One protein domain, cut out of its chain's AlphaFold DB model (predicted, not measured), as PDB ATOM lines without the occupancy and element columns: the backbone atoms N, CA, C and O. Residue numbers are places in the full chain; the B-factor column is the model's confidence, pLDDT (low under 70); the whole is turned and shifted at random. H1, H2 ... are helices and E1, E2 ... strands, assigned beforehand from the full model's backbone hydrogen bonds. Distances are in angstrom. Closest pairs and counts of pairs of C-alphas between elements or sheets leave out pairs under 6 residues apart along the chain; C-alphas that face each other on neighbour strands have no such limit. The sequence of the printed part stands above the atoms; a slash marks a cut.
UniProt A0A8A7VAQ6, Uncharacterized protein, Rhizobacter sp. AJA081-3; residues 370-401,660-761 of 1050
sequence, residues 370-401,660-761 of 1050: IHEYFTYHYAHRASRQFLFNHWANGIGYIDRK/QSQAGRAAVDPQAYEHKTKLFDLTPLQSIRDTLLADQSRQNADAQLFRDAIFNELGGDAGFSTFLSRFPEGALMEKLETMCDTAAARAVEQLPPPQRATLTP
ATOM      1  N   ILE A 370      25.566  26.377 -11.207       89.44
ATOM      2  CA  ILE A 370      25.340  27.177 -10.006       89.44
ATOM      3  C   ILE A 370      23.888  27.665  -9.995       89.44
ATOM      4  O   ILE A 370      23.212  27.506  -8.983       89.44
ATOM      5  N   HIS A 371      23.384  28.201 -11.108       88.69
ATOM      6  CA  HIS A 371      21.986  28.604 -11.239       88.69
ATOM      7  C   HIS A 371      21.027  27.425 -11.015       88.69
ATOM      8  O   HIS A 371      20.157  27.513 -10.148       88.69
ATOM      9  N   GLU A 372      21.253  26.287 -11.683       88.75
ATOM     10  CA  GLU A 372      20.474  25.057 -11.492       88.75
ATOM     11  C   GLU A 372      20.476  24.615 -10.019       88.75
ATOM     12  O   GLU A 372      19.437  24.247  -9.471       88.75
ATOM     13  N   TYR A 373      21.627  24.692  -9.345       91.88
ATOM     14  CA  TYR A 373      21.750  24.378  -7.923       91.88
ATOM     15  C   TYR A 373      20.825  25.246  -7.052       91.88
ATOM     16  O   TYR A 373      20.134  24.714  -6.179       91.88
ATOM     17  N   PHE A 374      20.742  26.558  -7.305       92.69
ATOM     18  CA  PHE A 374      19.792  27.430  -6.600       92.69
ATOM     19  C   PHE A 374      18.339  27.118  -6.972       92.69
ATOM     20  O   PHE A 374      17.508  26.982  -6.070       92.69
ATOM     21  N   THR A 375      18.039  26.944  -8.260       92.62
ATOM     22  CA  THR A 375      16.701  26.605  -8.765       92.62
ATOM     23  C   THR A 375      16.156  25.338  -8.108       92.62
ATOM     24  O   THR A 375      15.045  25.341  -7.574       92.62
ATOM     25  N   TYR A 376      16.950  24.267  -8.046       93.62
ATOM     26  CA  TYR A 376      16.542  23.007  -7.419       93.62
ATOM     27  C   TYR A 376      16.409  23.110  -5.897       93.62
ATOM     28  O   TYR A 376      15.520  22.485  -5.315       93.62
ATOM     29  N   HIS A 377      17.219  23.938  -5.232       93.31
ATOM     30  CA  HIS A 377      17.009  24.240  -3.817       93.31
ATOM     31  C   HIS A 377      15.689  24.984  -3.570       93.31
ATOM     32  O   HIS A 377      14.969  24.638  -2.629       93.31
ATOM     33  N   TYR A 378      15.337  25.951  -4.420       93.38
ATOM     34  CA  TYR A 378      14.043  26.636  -4.378       93.38
ATOM     35  C   TYR A 378      12.883  25.668  -4.644       93.38
ATOM     36  O   TYR A 378      11.920  25.653  -3.881       93.38
ATOM     37  N   ALA A 379      13.001  24.792  -5.644       93.06
ATOM     38  CA  ALA A 379      11.982  23.792  -5.973       93.06
ATOM     39  C   ALA A 379      11.766  22.773  -4.841       93.06
ATOM     40  O   ALA A 379      10.632  22.429  -4.487       93.06
ATOM     41  N   HIS A 380      12.848  22.352  -4.187       94.12
ATOM     42  CA  HIS A 380      12.774  21.526  -2.989       94.12
ATOM     43  C   HIS A 380      12.114  22.272  -1.812       94.12
ATOM     44  O   HIS A 380      11.286  21.687  -1.106       94.12
ATOM     45  N   ARG A 381      12.397  23.570  -1.612       91.69
ATOM     46  CA  ARG A 381      11.700  24.384  -0.594       91.69
ATOM     47  C   ARG A 381      10.224  24.575  -0.903       91.69
ATOM     48  O   ARG A 381       9.418  24.402   0.006       91.69
ATOM     49  N   ALA A 382       9.863  24.842  -2.154       92.06
ATOM     50  CA  ALA A 382       8.474  24.895  -2.593       92.06
ATOM     51  C   ALA A 382       7.760  23.572  -2.288       92.06
ATOM     52  O   ALA A 382       6.685  23.566  -1.698       92.06
ATOM     53  N   SER A 383       8.401  22.435  -2.574       93.44
ATOM     54  CA  SER A 383       7.839  21.112  -2.275       93.44
ATOM     55  C   SER A 383       7.569  20.920  -0.777       93.44
ATOM     56  O   SER A 383       6.477  20.501  -0.392       93.44
ATOM     57  N   ARG A 384       8.519  21.295   0.095       93.75
ATOM     58  CA  ARG A 384       8.322  21.269   1.560       93.75
ATOM     59  C   ARG A 384       7.215  22.211   2.012       93.75
ATOM     60  O   ARG A 384       6.458  21.890   2.924       93.75
ATOM     61  N   GLN A 385       7.106  23.360   1.365       92.50
ATOM     62  CA  GLN A 385       6.082  24.347   1.647       92.50
ATOM     63  C   GLN A 385       4.676  23.824   1.312       92.50
ATOM     64  O   GLN A 385       3.780  23.940   2.145       92.50
ATOM     65  N   PHE A 386       4.494  23.151   0.172       93.38
ATOM     66  CA  PHE A 386       3.235  22.487  -0.176       93.38
ATOM     67  C   PHE A 386       2.898  21.333   0.779       93.38
ATOM     68  O   PHE A 386       1.739  21.178   1.175       93.38
ATOM     69  N   LEU A 387       3.898  20.532   1.157       95.31
ATOM     70  CA  LEU A 387       3.721  19.355   2.011       95.31
ATOM     71  C   LEU A 387       3.414  19.711   3.467       95.31
ATOM     72  O   LEU A 387       2.521  19.114   4.061       95.31
ATOM     73  N   PHE A 388       4.146  20.662   4.040       95.06
ATOM     74  CA  PHE A 388       4.163  20.899   5.486       95.06
ATOM     75  C   PHE A 388       3.853  22.336   5.878       95.06
ATOM     76  O   PHE A 388       3.415  22.574   6.996       95.06
ATOM     77  N   ASN A 389       4.130  23.299   4.993       93.56
ATOM     78  CA  ASN A 389       3.939  24.727   5.243       93.56
ATOM     79  C   ASN A 389       4.507  25.204   6.600       93.56
ATOM     80  O   ASN A 389       3.959  26.099   7.235       93.56
ATOM     81  N   HIS A 390       5.586  24.585   7.084       93.62
ATOM     82  CA  HIS A 390       6.144  24.838   8.410       93.62
ATOM     83  C   HIS A 390       7.452  25.611   8.279       93.62
ATOM     84  O   HIS A 390       8.461  25.071   7.826       93.62
ATOM     85  N   TRP A 391       7.427  26.886   8.664       93.31
ATOM     86  CA  TRP A 391       8.600  27.755   8.651       93.31
ATOM     87  C   TRP A 391       9.439  27.604   9.924       93.31
ATOM     88  O   TRP A 391       8.917  27.745  11.029       93.31
ATOM     89  N   ALA A 392      10.745  27.384   9.773       93.06
ATOM     90  CA  ALA A 392      11.715  27.435  10.861       93.06
ATOM     91  C   ALA A 392      12.681  28.614  10.670       93.06
ATOM     92  O   ALA A 392      13.339  28.741   9.633       93.06
ATOM     93  N   ASN A 393      12.788  29.470  11.688       89.00
ATOM     94  CA  ASN A 393      13.620  30.674  11.640       89.00
ATOM     95  C   ASN A 393      15.091  30.337  11.359       89.00
ATOM     96  O   ASN A 393      15.671  29.472  12.012       89.00
ATOM     97  N   GLY A 394      15.683  31.026  10.379       83.94
ATOM     98  CA  GLY A 394      17.068  30.810   9.950       83.94
ATOM     99  C   GLY A 394      17.301  29.558   9.093       83.94
ATOM    100  O   GLY A 394      18.427  29.339   8.666       83.94
ATOM    101  N   ILE A 395      16.269  28.744   8.830       86.62
ATOM    102  CA  ILE A 395      16.371  27.499   8.043       86.62
ATOM    103  C   ILE A 395      15.442  27.524   6.816       86.62
ATOM    104  O   ILE A 395      15.796  26.996   5.757       86.62
ATOM    105  N   GLY A 396      14.254  28.113   6.950       91.19
ATOM    106  CA  GLY A 396      13.204  28.127   5.930       91.19
ATOM    107  C   GLY A 396      12.146  27.043   6.148       91.19
ATOM    108  O   GLY A 396      11.943  26.576   7.268       91.19
ATOM    109  N   TYR A 397      11.452  26.626   5.084       93.50
ATOM    110  CA  TYR A 397      10.431  25.574   5.179       93.50
ATOM    111  C   TYR A 397      11.041  24.189   5.452       93.50
ATOM    112  O   TYR A 397      11.904  23.713   4.699       93.50
ATOM    113  N   ILE A 398      10.581  23.532   6.520       92.94
ATOM    114  CA  ILE A 398      11.087  22.236   7.000       92.94
ATOM    115  C   ILE A 398      10.118  21.082   6.723       92.94
ATOM    116  O   ILE A 398       8.941  21.271   6.441       92.94
ATOM    117  N   ASP A 399      10.643  19.866   6.799       93.38
ATOM    118  CA  ASP A 399       9.966  18.593   6.552       93.38
ATOM    119  C   ASP A 399       9.227  18.055   7.790       93.38
ATOM    120  O   ASP A 399       9.314  16.878   8.140       93.38
ATOM    121  N   ARG A 400       8.517  18.934   8.506       92.50
ATOM    122  CA  ARG A 400       7.789  18.581   9.733       92.50
ATOM    123  C   ARG A 400       6.408  19.203   9.740       92.50
ATOM    124  O   ARG A 400       6.275  20.379   9.423       92.50
ATOM    125  N   LYS A 401       5.404  18.445  10.190       89.38
ATOM    126  CA  LYS A 401       4.045  18.962  10.420       89.38
ATOM    127  C   LYS A 401       4.060  20.138  11.394       89.38
ATOM    128  O   LYS A 401       4.959  20.236  12.239       89.38
ATOM    129  N   GLN A 660      29.409  19.118  -7.619       73.94
ATOM    130  CA  GLN A 660      30.288  18.069  -7.111       73.94
ATOM    131  C   GLN A 660      31.742  18.405  -7.459       73.94
ATOM    132  O   GLN A 660      32.065  18.691  -8.617       73.94
ATOM    133  N   SER A 661      32.616  18.373  -6.453       62.28
ATOM    134  CA  SER A 661      34.045  18.637  -6.627       62.28
ATOM    135  C   SER A 661      34.733  17.508  -7.399       62.28
ATOM    136  O   SER A 661      34.270  16.365  -7.410       62.28
ATOM    137  N   GLN A 662      35.886  17.813  -8.000       57.84
ATOM    138  CA  GLN A 662      36.706  16.832  -8.717       57.84
ATOM    139  C   GLN A 662      37.073  15.627  -7.826       57.84
ATOM    140  O   GLN A 662      37.005  14.486  -8.270       57.84
ATOM    141  N   ALA A 663      37.367  15.864  -6.541       51.75
ATOM    142  CA  ALA A 663      37.627  14.810  -5.556       51.75
ATOM    143  C   ALA A 663      36.369  13.992  -5.205       51.75
ATOM    144  O   ALA A 663      36.451  12.774  -5.064       51.75
ATOM    145  N   GLY A 664      35.204  14.641  -5.101       55.06
ATOM    146  CA  GLY A 664      33.928  13.963  -4.860       55.06
ATOM    147  C   GLY A 664      33.514  13.051  -6.016       55.06
ATOM    148  O   GLY A 664      32.991  11.970  -5.777       55.06
ATOM    149  N   ARG A 665      33.803  13.443  -7.263       53.81
ATOM    150  CA  ARG A 665      33.525  12.631  -8.461       53.81
ATOM    151  C   ARG A 665      34.540  11.511  -8.674       53.81
ATOM    152  O   ARG A 665      34.127  10.396  -8.963       53.81
ATOM    153  N   ALA A 666      35.832  11.768  -8.462       51.16
ATOM    154  CA  ALA A 666      36.874  10.739  -8.554       51.16
ATOM    155  C   ALA A 666      36.691   9.605  -7.524       51.16
ATOM    156  O   ALA A 666      37.155   8.492  -7.748       51.16
ATOM    157  N   ALA A 667      35.998   9.870  -6.410       52.75
ATOM    158  CA  ALA A 667      35.594   8.846  -5.447       52.75
ATOM    159  C   ALA A 667      34.434   7.956  -5.943       52.75
ATOM    160  O   ALA A 667      34.288   6.835  -5.464       52.75
ATOM    161  N   VAL A 668      33.616   8.449  -6.882       53.72
ATOM    162  CA  VAL A 668      32.470   7.733  -7.472       53.72
ATOM    163  C   VAL A 668      32.885   6.983  -8.740       53.72
ATOM    164  O   VAL A 668      32.547   5.813  -8.887       53.72
ATOM    165  N   ASP A 669      33.644   7.633  -9.625       50.22
ATOM    166  CA  ASP A 669      34.243   7.021 -10.812       50.22
ATOM    167  C   ASP A 669      35.679   7.544 -11.022       50.22
ATOM    168  O   ASP A 669      35.884   8.628 -11.577       50.22
ATOM    169  N   PRO A 670      36.698   6.776 -10.594       44.19
ATOM    170  CA  PRO A 670      38.105   7.135 -10.759       44.19
ATOM    171  C   PRO A 670      38.570   7.240 -12.221       44.19
ATOM    172  O   PRO A 670      39.655   7.770 -12.464       44.19
ATOM    173  N   GLN A 671      37.808   6.710 -13.188       44.44
ATOM    174  CA  GLN A 671      38.154   6.716 -14.616       44.44
ATOM    175  C   GLN A 671      37.445   7.820 -15.415       44.44
ATOM    176  O   GLN A 671      37.757   8.007 -16.594       44.44
ATOM    177  N   ALA A 672      36.539   8.584 -14.796       52.94
ATOM    178  CA  ALA A 672      35.824   9.669 -15.458       52.94
ATOM    179  C   ALA A 672      36.773  10.827 -15.815       52.94
ATOM    180  O   ALA A 672      37.130  11.667 -14.987       52.94
ATOM    181  N   TYR A 673      37.186  10.884 -17.079       54.75
ATOM    182  CA  TYR A 673      37.933  12.013 -17.614       54.75
ATOM    183  C   TYR A 673      37.037  13.247 -17.784       54.75
ATOM    184  O   TYR A 673      36.033  13.197 -18.493       54.75
ATOM    185  N   GLU A 674      37.438  14.375 -17.194       65.38
ATOM    186  CA  GLU A 674      36.712  15.643 -17.295       65.38
ATOM    187  C   GLU A 674      37.413  16.595 -18.283       65.38
ATOM    188  O   GLU A 674      38.380  17.287 -17.944       65.38
ATOM    189  N   HIS A 675      36.902  16.694 -19.516       73.06
ATOM    190  CA  HIS A 675      37.359  17.713 -20.480       73.06
ATOM    191  C   HIS A 675      36.920  19.138 -20.096       73.06
ATOM    192  O   HIS A 675      37.324  20.109 -20.737       73.06
ATOM    193  N   LYS A 676      36.103  19.273 -19.039       83.56
ATOM    194  CA  LYS A 676      35.656  20.532 -18.424       83.56
ATOM    195  C   LYS A 676      36.149  20.628 -16.982       83.56
ATOM    196  O   LYS A 676      35.483  20.159 -16.075       83.56
ATOM    197  N   THR A 677      37.277  21.278 -16.728       86.75
ATOM    198  CA  THR A 677      37.691  21.562 -15.345       86.75
ATOM    199  C   THR A 677      36.798  22.655 -14.753       86.75
ATOM    200  O   THR A 677      36.858  23.805 -15.192       86.75
ATOM    201  N   LYS A 678      35.980  22.301 -13.756       87.50
ATOM    202  CA  LYS A 678      35.088  23.243 -13.065       87.50
ATOM    203  C   LYS A 678      35.828  23.987 -11.955       87.50
ATOM    204  O   LYS A 678      36.419  23.357 -11.081       87.50
ATOM    205  N   LEU A 679      35.769  25.316 -11.969       87.44
ATOM    206  CA  LEU A 679      36.411  26.188 -10.984       87.44
ATOM    207  C   LEU A 679      35.344  26.934 -10.174       87.44
ATOM    208  O   LEU A 679      34.733  27.878 -10.668       87.44
ATOM    209  N   PHE A 680      35.110  26.505  -8.935       86.19
ATOM    210  CA  PHE A 680      34.151  27.121  -8.013       86.19
ATOM    211  C   PHE A 680      34.544  26.864  -6.553       86.19
ATOM    212  O   PHE A 680      35.188  25.859  -6.253       86.19
ATOM    213  N   ASP A 681      34.098  27.737  -5.645       85.50
ATOM    214  CA  ASP A 681      34.239  27.537  -4.200       85.50
ATOM    215  C   ASP A 681      32.872  27.201  -3.605       85.50
ATOM    216  O   ASP A 681      31.928  27.982  -3.718       85.50
ATOM    217  N   LEU A 682      32.749  26.051  -2.945       87.62
ATOM    218  CA  LEU A 682      31.450  25.595  -2.445       87.62
ATOM    219  C   LEU A 682      30.967  26.392  -1.221       87.62
ATOM    220  O   LEU A 682      29.779  26.678  -1.106       87.62
ATOM    221  N   THR A 683      31.871  26.779  -0.317       90.94
ATOM    222  CA  THR A 683      31.508  27.442   0.948       90.94
ATOM    223  C   THR A 683      30.795  28.788   0.745       90.94
ATOM    224  O   THR A 683      29.726  28.972   1.332       90.94
ATOM    225  N   PRO A 684      31.284  29.715  -0.107       90.88
ATOM    226  CA  PRO A 684      30.555  30.951  -0.395       90.88
ATOM    227  C   PRO A 684      29.186  30.699  -1.042       90.88
ATOM    228  O   PRO A 684      28.204  31.340  -0.670       90.88
ATOM    229  N   LEU A 685      29.092  29.726  -1.958       91.75
ATOM    230  CA  LEU A 685      27.831  29.363  -2.617       91.75
ATOM    231  C   LEU A 685      26.802  28.815  -1.620       91.75
ATOM    232  O   LEU A 685      25.630  29.185  -1.675       91.75
ATOM    233  N   GLN A 686      27.233  27.982  -0.669       92.25
ATOM    234  CA  GLN A 686      26.386  27.486   0.419       92.25
ATOM    235  C   GLN A 686      25.916  28.618   1.338       92.25
ATOM    236  O   GLN A 686      24.740  28.663   1.680       92.25
ATOM    237  N   SER A 687      26.788  29.577   1.667       92.62
ATOM    238  CA  SER A 687      26.408  30.743   2.474       92.62
ATOM    239  C   SER A 687      25.363  31.623   1.779       92.62
ATOM    240  O   SER A 687      24.425  32.091   2.431       92.62
ATOM    241  N   ILE A 688      25.502  31.852   0.467       93.81
ATOM    242  CA  ILE A 688      24.507  32.589  -0.326       93.81
ATOM    243  C   ILE A 688      23.192  31.804  -0.358       93.81
ATOM    244  O   ILE A 688      22.138  32.377  -0.090       93.81
ATOM    245  N   ARG A 689      23.247  30.491  -0.614       92.81
ATOM    246  CA  ARG A 689      22.070  29.611  -0.583       92.81
ATOM    247  C   ARG A 689      21.340  29.727   0.747       92.81
ATOM    248  O   ARG A 689      20.148  29.996   0.745       92.81
ATOM    249  N   ASP A 690      22.031  29.555   1.866       92.25
ATOM    250  CA  ASP A 690      21.396  29.557   3.186       92.25
ATOM    251  C   ASP A 690      20.739  30.908   3.491       92.25
ATOM    252  O   ASP A 690      19.620  30.947   3.998       92.25
ATOM    253  N   THR A 691      21.368  32.009   3.066       90.56
ATOM    254  CA  THR A 691      20.784  33.357   3.151       90.56
ATOM    255  C   THR A 691      19.490  33.466   2.338       90.56
ATOM    256  O   THR A 691      18.479  33.944   2.847       90.56
ATOM    257  N   LEU A 692      19.498  32.991   1.089       91.50
ATOM    258  CA  LEU A 692      18.336  33.038   0.196       91.50
ATOM    259  C   LEU A 692      17.176  32.153   0.675       91.50
ATOM    260  O   LEU A 692      16.011  32.538   0.565       91.50
ATOM    261  N   LEU A 693      17.478  30.969   1.213       90.69
ATOM    262  CA  LEU A 693      16.460  30.034   1.704       90.69
ATOM    263  C   LEU A 693      15.869  30.457   3.060       90.69
ATOM    264  O   LEU A 693      14.760  30.034   3.388       90.69
ATOM    265  N   ALA A 694      16.576  31.288   3.832       90.88
ATOM    266  CA  ALA A 694      16.119  31.821   5.116       90.88
ATOM    267  C   ALA A 694      15.337  33.151   5.008       90.88
ATOM    268  O   ALA A 694      14.831  33.635   6.022       90.88
ATOM    269  N   ASP A 695      15.195  33.740   3.814       91.25
ATOM    270  CA  ASP A 695      14.390  34.951   3.592       91.25
ATOM    271  C   ASP A 695      12.887  34.619   3.567       91.25
ATOM    272  O   ASP A 695      12.319  34.249   2.537       91.25
ATOM    273  N   GLN A 696      12.225  34.756   4.720       91.75
ATOM    274  CA  GLN A 696      10.806  34.416   4.879       91.75
ATOM    275  C   GLN A 696       9.880  35.231   3.980       91.75
ATOM    276  O   GLN A 696       8.918  34.690   3.439       91.75
ATOM    277  N   SER A 697      10.153  36.528   3.828       90.69
ATOM    278  CA  SER A 697       9.300  37.419   3.041       90.69
ATOM    279  C   SER A 697       9.288  36.976   1.581       90.69
ATOM    280  O   SER A 697       8.227  36.779   0.985       90.69
ATOM    281  N   ARG A 698      10.481  36.715   1.039       89.25
ATOM    282  CA  ARG A 698      10.666  36.245  -0.332       89.25
ATOM    283  C   ARG A 698      10.075  34.857  -0.549       89.25
ATOM    284  O   ARG A 698       9.276  34.681  -1.460       89.25
ATOM    285  N   GLN A 699      10.399  33.899   0.321       90.25
ATOM    286  CA  GLN A 699       9.895  32.527   0.211       90.25
ATOM    287  C   GLN A 699       8.359  32.469   0.300       90.25
ATOM    288  O   GLN A 699       7.735  31.706  -0.434       90.25
ATOM    289  N   ASN A 700       7.730  33.297   1.143       89.12
ATOM    290  CA  ASN A 700       6.270  33.412   1.203       89.12
ATOM    291  C   ASN A 700       5.682  34.006  -0.087       89.12
ATOM    292  O   ASN A 700       4.677  33.498  -0.585       89.12
ATOM    293  N   ALA A 701       6.295  35.065  -0.625       89.31
ATOM    294  CA  ALA A 701       5.841  35.704  -1.857       89.31
ATOM    295  C   ALA A 701       5.939  34.753  -3.062       89.31
ATOM    296  O   ALA A 701       4.969  34.599  -3.804       89.31
ATOM    297  N   ASP A 702       7.072  34.064  -3.216       89.56
ATOM    298  CA  ASP A 702       7.273  33.084  -4.284       89.56
ATOM    299  C   ASP A 702       6.298  31.909  -4.138       89.56
ATOM    300  O   ASP A 702       5.643  31.521  -5.105       89.56
ATOM    301  N   ALA A 703       6.092  31.399  -2.921       87.69
ATOM    302  CA  ALA A 703       5.139  30.321  -2.697       87.69
ATOM    303  C   ALA A 703       3.685  30.719  -3.010       87.69
ATOM    304  O   ALA A 703       2.926  29.897  -3.526       87.69
ATOM    305  N   GLN A 704       3.287  31.966  -2.738       87.25
ATOM    306  CA  GLN A 704       1.962  32.454  -3.122       87.25
ATOM    307  C   GLN A 704       1.816  32.536  -4.646       87.25
ATOM    308  O   GLN A 704       0.817  32.055  -5.180       87.25
ATOM    309  N   LEU A 705       2.834  33.040  -5.357       88.19
ATOM    310  CA  LEU A 705       2.856  33.041  -6.824       88.19
ATOM    311  C   LEU A 705       2.731  31.622  -7.394       88.19
ATOM    312  O   LEU A 705       2.000  31.407  -8.361       88.19
ATOM    313  N   PHE A 706       3.417  30.650  -6.785       88.50
ATOM    314  CA  PHE A 706       3.380  29.243  -7.194       88.50
ATOM    315  C   PHE A 706       1.983  28.659  -7.041       88.50
ATOM    316  O   PHE A 706       1.454  28.059  -7.980       88.50
ATOM    317  N   ARG A 707       1.352  28.891  -5.886       87.38
ATOM    318  CA  ARG A 707      -0.037  28.499  -5.659       87.38
ATOM    319  C   ARG A 707      -0.954  29.147  -6.684       87.38
ATOM    320  O   ARG A 707      -1.647  28.424  -7.393       87.38
ATOM    321  N   ASP A 708      -0.932  30.467  -6.821       86.94
ATOM    322  CA  ASP A 708      -1.833  31.175  -7.731       86.94
ATOM    323  C   ASP A 708      -1.718  30.663  -9.173       86.94
ATOM    324  O   ASP A 708      -2.739  30.408  -9.814       86.94
ATOM    325  N   ALA A 709      -0.502  30.412  -9.669       86.88
ATOM    326  CA  ALA A 709      -0.300  29.853 -11.004       86.88
ATOM    327  C   ALA A 709      -0.886  28.442 -11.166       86.88
ATOM    328  O   ALA A 709      -1.515  28.164 -12.187       86.88
ATOM    329  N   ILE A 710      -0.703  27.563 -10.175       86.44
ATOM    330  CA  ILE A 710      -1.237  26.194 -10.210       86.44
ATOM    331  C   ILE A 710      -2.769  26.205 -10.096       86.44
ATOM    332  O   ILE A 710      -3.453  25.542 -10.874       86.44
ATOM    333  N   PHE A 711      -3.337  26.984  -9.171       84.62
ATOM    334  CA  PHE A 711      -4.789  27.030  -8.964       84.62
ATOM    335  C   PHE A 711      -5.537  27.717 -10.110       84.62
ATOM    336  O   PHE A 711      -6.654  27.305 -10.424       84.62
ATOM    337  N   ASN A 712      -4.943  28.718 -10.767       86.06
ATOM    338  CA  ASN A 712      -5.543  29.340 -11.952       86.06
ATOM    339  C   ASN A 712      -5.710  28.337 -13.109       86.06
ATOM    340  O   ASN A 712      -6.682  28.419 -13.855       86.06
ATOM    341  N   GLU A 713      -4.812  27.358 -13.229       85.56
ATOM    342  CA  GLU A 713      -4.849  26.320 -14.267       85.56
ATOM    343  C   GLU A 713      -5.874  25.197 -13.974       85.56
ATOM    344  O   GLU A 713      -6.329  24.499 -14.885       85.56
ATOM    345  N   LEU A 714      -6.321  25.049 -12.719       85.12
ATOM    346  CA  LEU A 714      -7.357  24.076 -12.331       85.12
ATOM    347  C   LEU A 714      -8.783  24.518 -12.702       85.12
ATOM    348  O   LEU A 714      -9.626  23.668 -12.987       85.12
ATOM    349  N   GLY A 715      -9.052  25.825 -12.769       80.56
ATOM    350  CA  GLY A 715     -10.372  26.372 -13.117       80.56
ATOM    351  C   GLY A 715     -11.417  26.287 -11.990       80.56
ATOM    352  O   GLY A 715     -11.076  26.164 -10.817       80.56
ATOM    353  N   GLY A 716     -12.704  26.407 -12.349       73.38
ATOM    354  CA  GLY A 716     -13.821  26.523 -11.394       73.38
ATOM    355  C   GLY A 716     -14.158  25.252 -10.600       73.38
ATOM    356  O   GLY A 716     -14.645  25.364  -9.479       73.38
ATOM    357  N   ASP A 717     -13.831  24.070 -11.134       72.50
ATOM    358  CA  ASP A 717     -14.100  22.752 -10.524       72.50
ATOM    359  C   ASP A 717     -12.872  22.192  -9.774       72.50
ATOM    360  O   ASP A 717     -12.539  21.004  -9.848       72.50
ATOM    361  N   ALA A 718     -12.123  23.071  -9.104       83.56
ATOM    362  CA  ALA A 718     -10.876  22.702  -8.447       83.56
ATOM    363  C   ALA A 718     -11.114  21.858  -7.176       83.56
ATOM    364  O   ALA A 718     -11.889  22.235  -6.298       83.56
ATOM    365  N   GLY A 719     -10.395  20.739  -7.081       91.25
ATOM    366  CA  GLY A 719     -10.402  19.793  -5.963       91.25
ATOM    367  C   GLY A 719      -9.171  18.884  -6.020       91.25
ATOM    368  O   GLY A 719      -8.365  18.989  -6.953       91.25
ATOM    369  N   PHE A 720      -9.001  17.991  -5.044       94.75
ATOM    370  CA  PHE A 720      -7.798  17.150  -4.958       94.75
ATOM    371  C   PHE A 720      -7.735  16.115  -6.089       94.75
ATOM    372  O   PHE A 720      -6.684  15.949  -6.710       94.75
ATOM    373  N   SER A 721      -8.857  15.483  -6.441       92.06
ATOM    374  CA  SER A 721      -8.916  14.535  -7.567       92.06
ATOM    375  C   SER A 721      -8.646  15.221  -8.918       92.06
ATOM    376  O   SER A 721      -7.878  14.720  -9.750       92.06
ATOM    377  N   THR A 722      -9.198  16.420  -9.126       91.19
ATOM    378  CA  THR A 722      -8.941  17.243 -10.319       91.19
ATOM    379  C   THR A 722      -7.469  17.651 -10.402       91.19
ATOM    380  O   THR A 722      -6.879  17.602 -11.480       91.19
ATOM    381  N   PHE A 723      -6.837  17.986  -9.272       92.62
ATOM    382  CA  PHE A 723      -5.399  18.252  -9.219       92.62
ATOM    383  C   PHE A 723      -4.587  17.036  -9.673       92.62
ATOM    384  O   PHE A 723      -3.742  17.151 -10.561       92.62
ATOM    385  N   LEU A 724      -4.863  15.863  -9.098       92.38
ATOM    386  CA  LEU A 724      -4.135  14.630  -9.401       92.38
ATOM    387  C   LEU A 724      -4.250  14.207 -10.867       92.38
ATOM    388  O   LEU A 724      -3.304  13.633 -11.406       92.38
ATOM    389  N   SER A 725      -5.384  14.481 -11.511       90.19
ATOM    390  CA  SER A 725      -5.584  14.161 -12.928       90.19
ATOM    391  C   SER A 725      -4.915  15.166 -13.872       90.19
ATOM    392  O   SER A 725      -4.353  14.749 -14.884       90.19
ATOM    393  N   ARG A 726      -4.924  16.468 -13.550       88.00
ATOM    394  CA  ARG A 726      -4.330  17.513 -14.408       88.00
ATOM    395  C   ARG A 726      -2.818  17.648 -14.275       88.00
ATOM    396  O   ARG A 726      -2.167  18.012 -15.247       88.00
ATOM    397  N   PHE A 727      -2.263  17.338 -13.106       88.44
ATOM    398  CA  PHE A 727      -0.831  17.453 -12.830       88.44
ATOM    399  C   PHE A 727      -0.205  16.077 -12.554       88.44
ATOM    400  O   PHE A 727       0.057  15.729 -11.393       88.44
ATOM    401  N   PRO A 728       0.044  15.257 -13.597       87.69
ATOM    402  CA  PRO A 728       0.895  14.079 -13.460       87.69
ATOM    403  C   PRO A 728       2.313  14.495 -13.036       87.69
ATOM    404  O   PRO A 728       2.717  15.640 -13.233       87.69
ATOM    405  N   GLU A 729       3.079  13.558 -12.469       82.75
ATOM    406  CA  GLU A 729       4.368  13.838 -11.810       82.75
ATOM    407  C   GLU A 729       5.331  14.679 -12.669       82.75
ATOM    408  O   GLU A 729       5.826  15.702 -12.201       82.75
ATOM    409  N   GLY A 730       5.520  14.324 -13.947       82.25
ATOM    410  CA  GLY A 730       6.405  15.069 -14.851       82.25
ATOM    411  C   GLY A 730       5.938  16.500 -15.152       82.25
ATOM    412  O   GLY A 730       6.758  17.412 -15.179       82.25
ATOM    413  N   ALA A 731       4.629  16.719 -15.317       84.81
ATOM    414  CA  ALA A 731       4.077  18.055 -15.566       84.81
ATOM    415  C   ALA A 731       4.173  18.948 -14.320       84.81
ATOM    416  O   ALA A 731       4.465  20.138 -14.419       84.81
ATOM    417  N   LEU A 732       3.961  18.363 -13.136       86.69
ATOM    418  CA  LEU A 732       4.122  19.054 -11.861       86.69
ATOM    419  C   LEU A 732       5.581  19.462 -11.623       86.69
ATOM    420  O   LEU A 732       5.838  20.596 -11.223       86.69
ATOM    421  N   MET A 733       6.523  18.557 -11.903       87.19
ATOM    422  CA  MET A 733       7.956  18.828 -11.804       87.19
ATOM    423  C   MET A 733       8.365  19.968 -12.741       87.19
ATOM    424  O   MET A 733       8.917  20.958 -12.273       87.19
ATOM    425  N   GLU A 734       8.005  19.888 -14.025       85.69
ATOM    426  CA  GLU A 734       8.319  20.915 -15.030       85.69
ATOM    427  C   GLU A 734       7.750  22.295 -14.657       85.69
ATOM    428  O   GLU A 734       8.423  23.324 -14.797       85.69
ATOM    429  N   LYS A 735       6.521  22.328 -14.122       87.50
ATOM    430  CA  LYS A 735       5.894  23.562 -13.640       87.50
ATOM    431  C   LYS A 735       6.673  24.154 -12.467       87.50
ATOM    432  O   LYS A 735       7.008  25.336 -12.505       87.50
ATOM    433  N   LEU A 736       6.969  23.351 -11.442       89.62
ATOM    434  CA  LEU A 736       7.716  23.808 -10.269       89.62
ATOM    435  C   LEU A 736       9.125  24.273 -10.647       89.62
ATOM    436  O   LEU A 736       9.540  25.326 -10.171       89.62
ATOM    437  N   GLU A 737       9.824  23.561 -11.533       89.56
ATOM    438  CA  GLU A 737      11.142  23.962 -12.042       89.56
ATOM    439  C   GLU A 737      11.081  25.321 -12.728       89.56
ATOM    440  O   GLU A 737      11.799  26.227 -12.326       89.56
ATOM    441  N   THR A 738      10.168  25.509 -13.685       88.94
ATOM    442  CA  THR A 738      10.038  26.771 -14.436       88.94
ATOM    443  C   THR A 738       9.769  27.965 -13.517       88.94
ATOM    444  O   THR A 738      10.321  29.056 -13.691       88.94
ATOM    445  N   MET A 739       8.906  27.775 -12.521       89.56
ATOM    446  CA  MET A 739       8.566  28.833 -11.575       89.56
ATOM    447  C   MET A 739       9.711  29.123 -10.598       89.56
ATOM    448  O   MET A 739       9.994  30.289 -10.312       89.56
ATOM    449  N   CYS A 740      10.389  28.079 -10.118       91.94
ATOM    450  CA  CYS A 740      11.530  28.211  -9.214       91.94
ATOM    451  C   CYS A 740      12.767  28.773  -9.911       91.94
ATOM    452  O   CYS A 740      13.529  29.477  -9.266       91.94
ATOM    453  N   ASP A 741      12.924  28.531 -11.209       90.12
ATOM    454  CA  ASP A 741      13.964  29.124 -12.051       90.12
ATOM    455  C   ASP A 741      13.826  30.650 -12.084       90.12
ATOM    456  O   ASP A 741      14.747  31.394 -11.754       90.12
ATOM    457  N   THR A 742      12.602  31.125 -12.328       89.44
ATOM    458  CA  THR A 742      12.282  32.560 -12.299       89.44
ATOM    459  C   THR A 742      12.488  33.164 -10.904       89.44
ATOM    460  O   THR A 742      12.972  34.291 -10.773       89.44
ATOM    461  N   ALA A 743      12.109  32.435  -9.849       91.12
ATOM    462  CA  ALA A 743      12.278  32.886  -8.468       91.12
ATOM    463  C   ALA A 743      13.757  32.950  -8.058       91.12
ATOM    464  O   ALA A 743      14.186  33.946  -7.475       91.12
ATOM    465  N   ALA A 744      14.549  31.933  -8.408       91.06
ATOM    466  CA  ALA A 744      15.980  31.877  -8.146       91.06
ATOM    467  C   ALA A 744      16.729  32.993  -8.890       91.06
ATOM    468  O   ALA A 744      17.505  33.714  -8.261       91.06
ATOM    469  N   ALA A 745      16.434  33.215 -10.174       89.31
ATOM    470  CA  ALA A 745      17.017  34.307 -10.954       89.31
ATOM    471  C   ALA A 745      16.741  35.678 -10.312       89.31
ATOM    472  O   ALA A 745      17.670  36.434 -10.014       89.31
ATOM    473  N   ARG A 746      15.474  35.966  -9.979       90.19
ATOM    474  CA  ARG A 746      15.082  37.206  -9.283       90.19
ATOM    475  C   ARG A 746      15.778  37.343  -7.928       90.19
ATOM    476  O   ARG A 746      16.186  38.437  -7.535       90.19
ATOM    477  N   ALA A 747      15.900  36.239  -7.196       89.94
ATOM    478  CA  ALA A 747      16.540  36.220  -5.893       89.94
ATOM    479  C   ALA A 747      18.033  36.559  -5.980       89.94
ATOM    480  O   ALA A 747      18.537  37.304  -5.134       89.94
ATOM    481  N   VAL A 748      18.705  36.042  -7.010       87.88
ATOM    482  CA  VAL A 748      20.111  36.298  -7.323       87.88
ATOM    483  C   VAL A 748      20.335  37.746  -7.763       87.88
ATOM    484  O   VAL A 748      21.272  38.381  -7.283       87.88
ATOM    485  N   GLU A 749      19.466  38.312  -8.604       88.25
ATOM    486  CA  GLU A 749      19.570  39.708  -9.065       88.25
ATOM    487  C   GLU A 749      19.549  40.727  -7.917       88.25
ATOM    488  O   GLU A 749      20.217  41.761  -7.982       88.25
ATOM    489  N   GLN A 750      18.821  40.417  -6.842       88.38
ATOM    490  CA  GLN A 750      18.683  41.271  -5.660       88.38
ATOM    491  C   GLN A 750      19.826  41.116  -4.643       88.38
ATOM    492  O   GLN A 750      19.824  41.800  -3.617       88.38
ATOM    493  N   LEU A 751      20.796  40.228  -4.884       90.00
ATOM    494  CA  LEU A 751      21.943  40.066  -3.992       90.00
ATOM    495  C   LEU A 751      22.880  41.293  -4.045       90.00
ATOM    496  O   LEU A 751      23.046  41.926  -5.100       90.00
ATOM    497  N   PRO A 752      23.575  41.610  -2.935       90.75
ATOM    498  CA  PRO A 752      24.645  42.603  -2.923       90.75
ATOM    499  C   PRO A 752      25.688  42.342  -4.026       90.75
ATOM    500  O   PRO A 752      26.012  41.178  -4.284       90.75
ATOM    501  N   PRO A 753      26.277  43.386  -4.650       87.44
ATOM    502  CA  PRO A 753      27.239  43.215  -5.743       87.44
ATOM    503  C   PRO A 753      28.385  42.219  -5.463       87.44
ATOM    504  O   PRO A 753      28.656  41.402  -6.342       87.44
ATOM    505  N   PRO A 754      29.004  42.176  -4.261       85.44
ATOM    506  CA  PRO A 754      30.051  41.191  -3.961       85.44
ATOM    507  C   PRO A 754      29.563  39.733  -3.986       85.44
ATOM    508  O   PRO A 754      30.285  38.835  -4.415       85.44
ATOM    509  N   GLN A 755      28.323  39.487  -3.552       87.62
ATOM    510  CA  GLN A 755      27.731  38.148  -3.571       87.62
ATOM    511  C   GLN A 755      27.357  37.738  -4.997       87.62
ATOM    512  O   GLN A 755      27.632  36.608  -5.384       87.62
ATOM    513  N   ARG A 756      26.833  38.661  -5.818       85.94
ATOM    514  CA  ARG A 756      26.600  38.398  -7.251       85.94
ATOM    515  C   ARG A 756      27.892  38.071  -7.993       85.94
ATOM    516  O   ARG A 756      27.936  37.088  -8.723       85.94
ATOM    517  N   ALA A 757      28.965  38.820  -7.729       83.56
ATOM    518  CA  ALA A 757      30.281  38.562  -8.313       83.56
ATOM    519  C   ALA A 757      30.842  37.170  -7.959       83.56
ATOM    520  O   ALA A 757      31.648  36.630  -8.707       83.56
ATOM    521  N   THR A 758      30.395  36.561  -6.854       84.69
ATOM    522  CA  THR A 758      30.773  35.189  -6.469       84.69
ATOM    523  C   THR A 758      30.090  34.124  -7.337       84.69
ATOM    524  O   THR A 758      30.640  33.040  -7.516       84.69
ATOM    525  N   LEU A 759      28.903  34.414  -7.885       84.12
ATOM    526  CA  LEU A 759      28.114  33.470  -8.687       84.12
ATOM    527  C   LEU A 759      28.552  33.435 -10.153       84.12
ATOM    528  O   LEU A 759      28.498  32.387 -10.791       84.12
ATOM    529  N   THR A 760      28.982  34.582 -10.676       78.12
ATOM    530  CA  THR A 760      29.357  34.774 -12.085       78.12
ATOM    531  C   THR A 760      30.741  35.437 -12.230       78.12
ATOM    532  O   THR A 760      30.849  36.443 -12.936       78.12
ATOM    533  N   PRO A 761      31.805  34.977 -11.539       83.06
ATOM    534  CA  PRO A 761      33.111  35.614 -11.651       83.06
ATOM    535  C   PRO A 761      33.704  35.404 -13.044       83.06
ATOM    536  O   PRO A 761      33.553  34.340 -13.653       83.06
TER     537      PRO A 761
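AT A GLANCE: This is residues 370 to 401 and 660 to 761 of the 1050 residues of an uncharacterized protein of Rhizobacter sp. AJA081-3 (UniProt A0A8A7VAQ6). Two long helices, H1 and H6, cross in the middle of the printed part, and H4 runs back beside H6 with short H5 in the turn between them. H3 and H7 pack on each other near residue 370, where H1 begins, while a small hairpin of strands, E1 and E2, folds back on the last part of H1. H2 and E3 lie far out from this body, and residues 666 to 671 stick out from it. The printed part has 134 residues with seven named helices and three named strands, in the order H1, E1, E2, H2, E3, H3, H4, H5, H6, H7; E1 and E2 make an antiparallel sheet, and the class is mostly helix. It is loose, with a radius of gyration of the C-alphas of 17.6 A and spans of 53 by 36 by 27 A.

HOW THE PARTS SIT: H1, residues 370 to 388, leads by a tight link into the hairpin of E1, residues 390 to 392, and E2, residues 396 to 398. These strands are antiparallel, at 126 degrees, with N 392 and O 396 within hydrogen-bond range at 2.9 A and N 398 and O 390 also at 2.9 A. H1 and E2 have 9 pairs of C-alphas within 8 A, the closest being those of Gln 385 and Tyr 397, 5.7 A apart. After the cut come H2, residues 662 to 666, and E3, residues 676 to 678, which pairs with no named strand; both are apart from H1. H3, residues 682 to 693, only just touches H1, with 3 pairs of C-alphas within 8 A, the closest those of Phe 374 and Arg 689 at 6.8 A; they run the same way at a steep tilt of 38 degrees. H4, residues 696 to 714, only just touches H5, residues 720 to 726, with 3 pairs; the closest C-alphas are those of Leu 714 and Phe 723, 6.9 A, and the two stand about perpendicular at 73 degrees. H6, residues 729 to 749, touches H1 with its residues 736 to 745 alone; the closest C-alphas, of Thr 375 and Asp 741, are 5.0 A apart, and the helices run opposite ways at a steep tilt of 61 degrees. H6 also only just touches H4, with 3 pairs, closest at the C-alphas of Asp 702 and Ala 743, 6.5 A, opposite ways at a steep tilt of 36 degrees, only just past shallow. H7, residues 753 to 759, touches H3, where the C-alphas of Ile 688 and Gln 755 are closest at 7.2 A, opposite ways at a steep tilt of 64 degrees. The packing of the helices is mostly crossed: of the 5 pairs of helices that touch and have a tilt, 0 are at a shallow tilt. In H1, H2, H3, H5 and H6 every O i to N i+4 pair is within hydrogen-bond range; in H4 14 of 15 are, and in H7 2 of 3.

IN THESE COORDINATES: H1 begins at C-alpha 370, (25.340, 27.177, -10.006), and runs 27.0 A to C-alpha 388. E1, E2, H2 and E3 are short. H3 spans 16.2 A, and H4 spans 27.1 A from C-alpha 696, (10.806, 34.416, 4.879). H5 spans 10.1 A, H6, the longest helix, 30.1 A, and H7 10.2 A, ending at C-alpha 759, (28.114, 33.470, -8.687).

THE WHOLE: The C-alphas farthest apart are those of Gln 671 and Gly 716, 55.7 A. Residues 402 to 659 are not printed, and C-alphas 401 and 660 are 31.6 A apart across the cut. Of the links that are printed whole, H2 to E3 is short but not tight, and the others are tight. The mean pLDDT of the printed part is 85.2; residues 661 to 674 are under 70.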